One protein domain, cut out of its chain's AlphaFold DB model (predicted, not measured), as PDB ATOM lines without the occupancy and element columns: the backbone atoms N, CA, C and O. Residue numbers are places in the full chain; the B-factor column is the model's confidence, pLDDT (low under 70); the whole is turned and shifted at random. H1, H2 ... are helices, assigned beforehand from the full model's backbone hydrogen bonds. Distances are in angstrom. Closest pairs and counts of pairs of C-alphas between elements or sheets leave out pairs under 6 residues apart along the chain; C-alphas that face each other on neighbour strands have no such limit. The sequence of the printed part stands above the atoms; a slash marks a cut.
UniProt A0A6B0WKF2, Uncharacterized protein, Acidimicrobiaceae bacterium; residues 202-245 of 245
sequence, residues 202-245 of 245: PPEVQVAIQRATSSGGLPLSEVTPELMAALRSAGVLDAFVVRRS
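Overview. This is residues 202 to 245 of the 245 residues of an uncharacterized protein of Acidimicrobiaceae bacterium (UniProt A0A6B0WKF2). Two short helices make an L: H2 ends near the beginning of H1, and the two stand about perpendicular to each other. A long link, residues 214 to 224, runs from the far end of H1 round to the beginning of H2 across the open side of the L, and a tail with no named element, residues 234 to 245, runs back from H2 past the same corner in roughly the direction of H1. The printed part has 44 residues with two named helices, H1 then H2, and no named strand; its class is all helix, though under half of the residues, 20 of 44, are in named elements. The whole is compact, with a radius of gyration of the C-alphas of 9.5 A and a rounded outline of 25 by 18 by 17 A.

Along the chain. H1, the longest helix, holds residues 203 to 213 and measures 15.6 A from its first C-alpha at (-16.066, 12.402, 11.190) to its last at (-13.529, 10.292, -4.045). H2 holds residues 225 to 233 and measures 12.2 A, beginning with C-alpha 225 at (-5.570, 0.195, 11.253).

Arrangement. H1 and H2 touch, with 4 pairs of C-alphas within 8 A. Their closest C-alphas are those of Val 205 and Leu 231, 6.3 A apart. Their lines stand about perpendicular, at 88 degrees, and their centres are 11.8 A apart. In both H1 and H2 every O i to N i+4 pair is within hydrogen-bond range.

Size, cuts and confidence. The two C-alphas farthest apart are those of Ser 233 and Ser 245, at 25.8 A. The printed part has no cut and ends at residue 245, the chain's last. The link from H1 to H2, 11 residues, is long. The mean pLDDT of the printed part is 72.5; 15 residues are under 70, namely 213, 215 to 217, 234 to 235 and 237 to 245.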
ATOM      1  N   PRO A 202     -18.731   8.351  11.756       85.56
ATOM      2  CA  PRO A 202     -17.704   9.115  12.458       85.56
ATOM      3  C   PRO A 202     -17.038  10.151  11.532       85.56
ATOM      4  O   PRO A 202     -16.809   9.831  10.361       85.56
ATOM      5  N   PRO A 203     -16.675  11.355  12.018       84.75
ATOM      6  CA  PRO A 203     -16.066  12.402  11.190       84.75
ATOM      7  C   PRO A 203     -14.824  11.934  10.418       84.75
ATOM      8  O   PRO A 203     -14.647  12.277   9.255       84.75
ATOM      9  N   GLU A 204     -14.006  11.080  11.032       81.62
ATOM     10  CA  GLU A 204     -12.810  10.487  10.418       81.62
ATOM     11  C   GLU A 204     -13.150   9.646   9.178       81.62
ATOM     12  O   GLU A 204     -12.496   9.751   8.141       81.62
ATOM     13  N   VAL A 205     -14.236   8.870   9.247       80.00
ATOM     14  CA  VAL A 205     -14.753   8.085   8.119       80.00
ATOM     15  C   VAL A 205     -15.302   9.004   7.030       80.00
ATOM     16  O   VAL A 205     -15.090   8.745   5.850       80.00
ATOM     17  N   GLN A 206     -15.986  10.089   7.401       81.06
ATOM     18  CA  GLN A 206     -16.524  11.044   6.431       81.06
ATOM     19  C   GLN A 206     -15.406  11.721   5.624       81.06
ATOM     20  O   GLN A 206     -15.454  11.719   4.394       81.06
ATOM     21  N   VAL A 207     -14.370  12.220   6.310       82.31
ATOM     22  CA  VAL A 207     -13.195  12.851   5.686       82.31
ATOM     23  C   VAL A 207     -12.459  11.867   4.778       82.31
ATOM     24  O   VAL A 207     -12.084  12.224   3.660       82.31
ATOM     25  N   ALA A 208     -12.289  10.619   5.220       79.94
ATOM     26  CA  ALA A 208     -11.645   9.589   4.414       79.94
ATOM     27  C   ALA A 208     -12.423   9.294   3.122       79.94
ATOM     28  O   ALA A 208     -11.810   9.214   2.058       79.94
ATOM     29  N   ILE A 209     -13.758   9.183   3.187       77.06
ATOM     30  CA  ILE A 209     -14.604   8.983   1.997       77.06
ATOM     31  C   ILE A 209     -14.448  10.159   1.030       77.06
ATOM     32  O   ILE A 209     -14.191   9.936  -0.151       77.06
ATOM     33  N   GLN A 210     -14.557  11.392   1.530       78.94
ATOM     34  CA  GLN A 210     -14.485  12.598   0.705       78.94
ATOM     35  C   GLN A 210     -13.131  12.723  -0.015       78.94
ATOM     36  O   GLN A 210     -13.072  13.059  -1.200       78.94
ATOM     37  N   ARG A 211     -12.030  12.399   0.676       76.88
ATOM     38  CA  ARG A 211     -10.682  12.381   0.085       76.88
ATOM     39  C   ARG A 211     -10.507  11.251  -0.921       76.88
ATOM     40  O   ARG A 211      -9.964  11.487  -1.998       76.88
ATOM     41  N   ALA A 212     -11.011  10.056  -0.624       72.94
ATOM     42  CA  ALA A 212     -10.939   8.915  -1.534       72.94
ATOM     43  C   ALA A 212     -11.682   9.147  -2.857       72.94
ATOM     44  O   ALA A 212     -11.249   8.641  -3.890       72.94
ATOM     45  N   THR A 213     -12.772   9.918  -2.839       68.56
ATOM     46  CA  THR A 213     -13.529  10.292  -4.045       68.56
ATOM     47  C   THR A 213     -12.970  11.518  -4.769       68.56
ATOM     48  O   THR A 213     -13.362  11.777  -5.903       68.56
ATOM     49  N   SER A 214     -12.052  12.265  -4.149       70.88
ATOM     50  CA  SER A 214     -11.391  13.414  -4.775       70.88
ATOM     51  C   SER A 214     -10.395  12.984  -5.862       70.88
ATOM     52  O   SER A 214      -9.926  11.845  -5.889       70.88
ATOM     53  N   SER A 215     -10.008  13.912  -6.742       69.00
ATOM     54  CA  SER A 215      -9.026  13.654  -7.808       69.00
ATOM     55  C   SER A 215      -7.661  13.172  -7.294       69.00
ATOM     56  O   SER A 215      -6.964  12.455  -8.014       69.00
ATOM     57  N   GLY A 216      -7.298  13.522  -6.054       66.19
ATOM     58  CA  GLY A 216      -6.067  13.085  -5.389       66.19
ATOM     59  C   GLY A 216      -6.141  11.694  -4.748       66.19
ATOM     60  O   GLY A 216      -5.099  11.098  -4.487       66.19
ATOM     61  N   GLY A 217      -7.346  11.150  -4.537       68.94
ATOM     62  CA  GLY A 217      -7.556   9.905  -3.795       68.94
ATOM     63  C   GLY A 217      -7.127   9.986  -2.322       68.94
ATOM     64  O   GLY A 217      -6.687  11.024  -1.831       68.94
ATOM     65  N   LEU A 218      -7.268   8.875  -1.594       76.06
ATOM     66  CA  LEU A 218      -6.793   8.759  -0.211       76.06
ATOM     67  C   LEU A 218      -5.347   8.225  -0.217       76.06
ATOM     68  O   LEU A 218      -5.136   7.110  -0.706       76.06
ATOM     69  N   PRO A 219      -4.354   8.976   0.298       76.56
ATOM     70  CA  PRO A 219      -2.967   8.529   0.301       76.56
ATOM     71  C   PRO A 219      -2.762   7.362   1.272       76.56
ATOM     72  O   PRO A 219      -3.322   7.333   2.368       76.56
ATOM     73  N   LEU A 220      -1.912   6.403   0.888       73.19
ATOM     74  CA  LEU A 220      -1.678   5.171   1.655       73.19
ATOM     75  C   LEU A 220      -1.169   5.444   3.083       73.19
ATOM     76  O   LEU A 220      -1.446   4.675   3.997       73.19
ATOM     77  N   SER A 221      -0.448   6.552   3.273       76.25
ATOM     78  CA  SER A 221       0.068   7.004   4.570       76.25
ATOM     79  C   SER A 221      -1.022   7.397   5.571       76.25
ATOM     80  O   SER A 221      -0.758   7.415   6.768       76.25
ATOM     81  N   GLU A 222      -2.227   7.726   5.098       73.94
ATOM     82  CA  GLU A 222      -3.384   8.065   5.939       73.94
ATOM     83  C   GLU A 222      -4.249   6.833   6.261       73.94
ATOM     84  O   GLU A 222      -5.183   6.918   7.055       73.94
ATOM     85  N   VAL A 223      -3.939   5.668   5.675       79.19
ATOM     86  CA  VAL A 223      -4.660   4.412   5.914       79.19
ATOM     87  C   VAL A 223      -4.118   3.742   7.176       79.19
ATOM     88  O   VAL A 223      -3.212   2.911   7.123       79.19
ATOM     89  N   THR A 224      -4.677   4.103   8.332       82.38
ATOM     90  CA  THR A 224      -4.333   3.477   9.616       82.38
ATOM     91  C   THR A 224      -5.198   2.240   9.912       82.38
ATOM     92  O   THR A 224      -6.295   2.098   9.354       82.38
ATOM     93  N   PRO A 225      -4.752   1.319  10.791       81.62
ATOM     94  CA  PRO A 225      -5.570   0.195  11.253       81.62
ATOM     95  C   PRO A 225      -6.903   0.631  11.878       81.62
ATOM     96  O   PRO A 225      -7.925  -0.023  11.664       81.62
ATOM     97  N   GLU A 226      -6.907   1.752  12.601       80.69
ATOM     98  CA  GLU A 226      -8.091   2.338  13.234       80.69
ATOM     99  C   GLU A 226      -9.081   2.841  12.179       80.69
ATOM    100  O   GLU A 226     -10.272   2.531  12.254       80.69
ATOM    101  N   LEU A 227      -8.586   3.524  11.138       80.62
ATOM    102  CA  LEU A 227      -9.411   3.966  10.017       80.62
ATOM    103  C   LEU A 227      -9.992   2.769   9.256       80.62
ATOM    104  O   LEU A 227     -11.181   2.751   8.949       80.62
ATOM    105  N   MET A 228      -9.198   1.729   9.000       80.75
ATOM    106  CA  MET A 228      -9.679   0.507   8.343       80.75
ATOM    107  C   MET A 228     -10.741  -0.227   9.172       80.75
ATOM    108  O   MET A 228     -11.720  -0.724   8.610       80.75
ATOM    109  N   ALA A 229     -10.592  -0.273  10.499       81.50
ATOM    110  CA  ALA A 229     -11.604  -0.824  11.396       81.50
ATOM    111  C   ALA A 229     -12.895   0.014  11.367       81.50
ATOM    112  O   ALA A 229     -13.986  -0.550  11.247       81.50
ATOM    113  N   ALA A 230     -12.777   1.344  11.384       77.31
ATOM    114  CA  ALA A 230     -13.908   2.262  11.290       77.31
ATOM    115  C   ALA A 230     -14.642   2.131   9.942       77.31
ATOM    116  O   ALA A 230     -15.863   1.976   9.923       77.31
ATOM    117  N   LEU A 231     -13.914   2.076   8.822       78.56
ATOM    118  CA  LEU A 231     -14.469   1.867   7.478       78.56
ATOM    119  C   LEU A 231     -15.148   0.499   7.323       78.56
ATOM    120  O   LEU A 231     -16.207   0.405   6.696       78.56
ATOM    121  N   ARG A 232     -14.575  -0.557   7.920       80.06
ATOM    122  CA  ARG A 232     -15.181  -1.897   7.947       80.06
ATOM    123  C   ARG A 232     -16.469  -1.899   8.764       80.06
ATOM    124  O   ARG A 232     -17.473  -2.426   8.297       80.06
ATOM    125  N   SER A 233     -16.456  -1.286   9.949       76.62
ATOM    126  CA  SER A 233     -17.640  -1.174  10.812       76.62
ATOM    127  C   SER A 233     -18.765  -0.361  10.162       76.62
ATOM    128  O   SER A 233     -19.937  -0.670  10.349       76.62
ATOM    129  N   ALA A 234     -18.404   0.626   9.338       68.31
ATOM    130  CA  ALA A 234     -19.331   1.457   8.580       68.31
ATOM    131  C   ALA A 234     -19.790   0.819   7.251       68.31
ATOM    132  O   ALA A 234     -20.559   1.443   6.520       68.31
ATOM    133  N   GLY A 235     -19.320  -0.392   6.914       69.44
ATOM    134  CA  GLY A 235     -19.761  -1.146   5.734       69.44
ATOM    135  C   GLY A 235     -19.400  -0.513   4.385       69.44
ATOM    136  O   GLY A 235     -20.040  -0.807   3.381       69.44
ATOM    137  N   VAL A 236     -18.404   0.375   4.347       70.25
ATOM    138  CA  VAL A 236     -18.038   1.154   3.146       70.25
ATOM    139  C   VAL A 236     -16.730   0.719   2.503       70.25
ATOM    140  O   VAL A 236     -16.348   1.295   1.493       70.25
ATOM    141  N   LEU A 237     -16.059  -0.304   3.039       69.00
ATOM    142  CA  LEU A 237     -14.746  -0.750   2.565       69.00
ATOM    143  C   LEU A 237     -14.718  -1.043   1.052       69.00
ATOM    144  O   LEU A 237     -13.777  -0.651   0.369       69.00
ATOM    145  N   ASP A 238     -15.785  -1.652   0.529       62.12
ATOM    146  CA  ASP A 238     -15.907  -2.041  -0.884       62.12
ATOM    147  C   ASP A 238     -16.102  -0.846  -1.836       62.12
ATOM    148  O   ASP A 238     -16.002  -0.991  -3.053       62.12
ATOM    149  N   ALA A 239     -16.386   0.343  -1.296       56.34
ATOM    150  CA  ALA A 239     -16.561   1.573  -2.065       56.34
ATOM    151  C   ALA A 239     -15.258   2.385  -2.217       56.34
ATOM    152  O   ALA A 239     -15.260   3.407  -2.907       56.34
ATOM    153  N   PHE A 240     -14.151   1.958  -1.593       62.06
ATOM    154  CA  PHE A 240     -12.866   2.658  -1.645       62.06
ATOM    155  C   PHE A 240     -11.943   2.087  -2.722       62.06
ATOM    156  O   PHE A 240     -11.551   0.923  -2.682       62.06
ATOM    157  N   VAL A 241     -11.510   2.948  -3.645       55.12
ATOM    158  CA  VAL A 241     -10.398   2.654  -4.556       55.12
ATOM    159  C   VAL A 241      -9.131   3.264  -3.964       55.12
ATOM    160  O   VAL A 241      -8.926   4.474  -4.026       55.12
ATOM    161  N   VAL A 242      -8.273   2.431  -3.376       52.84
ATOM    162  CA  VAL A 242      -6.964   2.867  -2.871       52.84
ATOM    163  C   VAL A 242      -6.007   3.013  -4.056       52.84
ATOM    164  O   VAL A 242      -5.748   2.043  -4.770       52.84
ATOM    165  N   ARG A 243      -5.472   4.218  -4.283       50.75
ATOM    166  CA  ARG A 243      -4.450   4.457  -5.312       50.75
ATOM    167  C   ARG A 243      -3.064   4.407  -4.677       50.75
ATOM    168  O   ARG A 243      -2.823   5.050  -3.661       50.75
ATOM    169  N   ARG A 244      -2.147   3.649  -5.284       45.91
ATOM    170  CA  ARG A 244      -0.715   3.765  -4.980       45.91
ATOM    171  C   ARG A 244      -0.225   5.071  -5.602       45.91
ATOM    172  O   ARG A 244      -0.075   5.129  -6.819       45.91
ATOM    173  N   SER A 245      -0.077   6.106  -4.782       47.25
ATOM    174  CA  SER A 245       0.799   7.241  -5.083       47.25
ATOM    175  C   SER A 245       2.250   6.790  -5.008       47.25
ATOM    176  O   SER A 245       2.572   6.163  -3.969       47.25
TER     177      SER A 245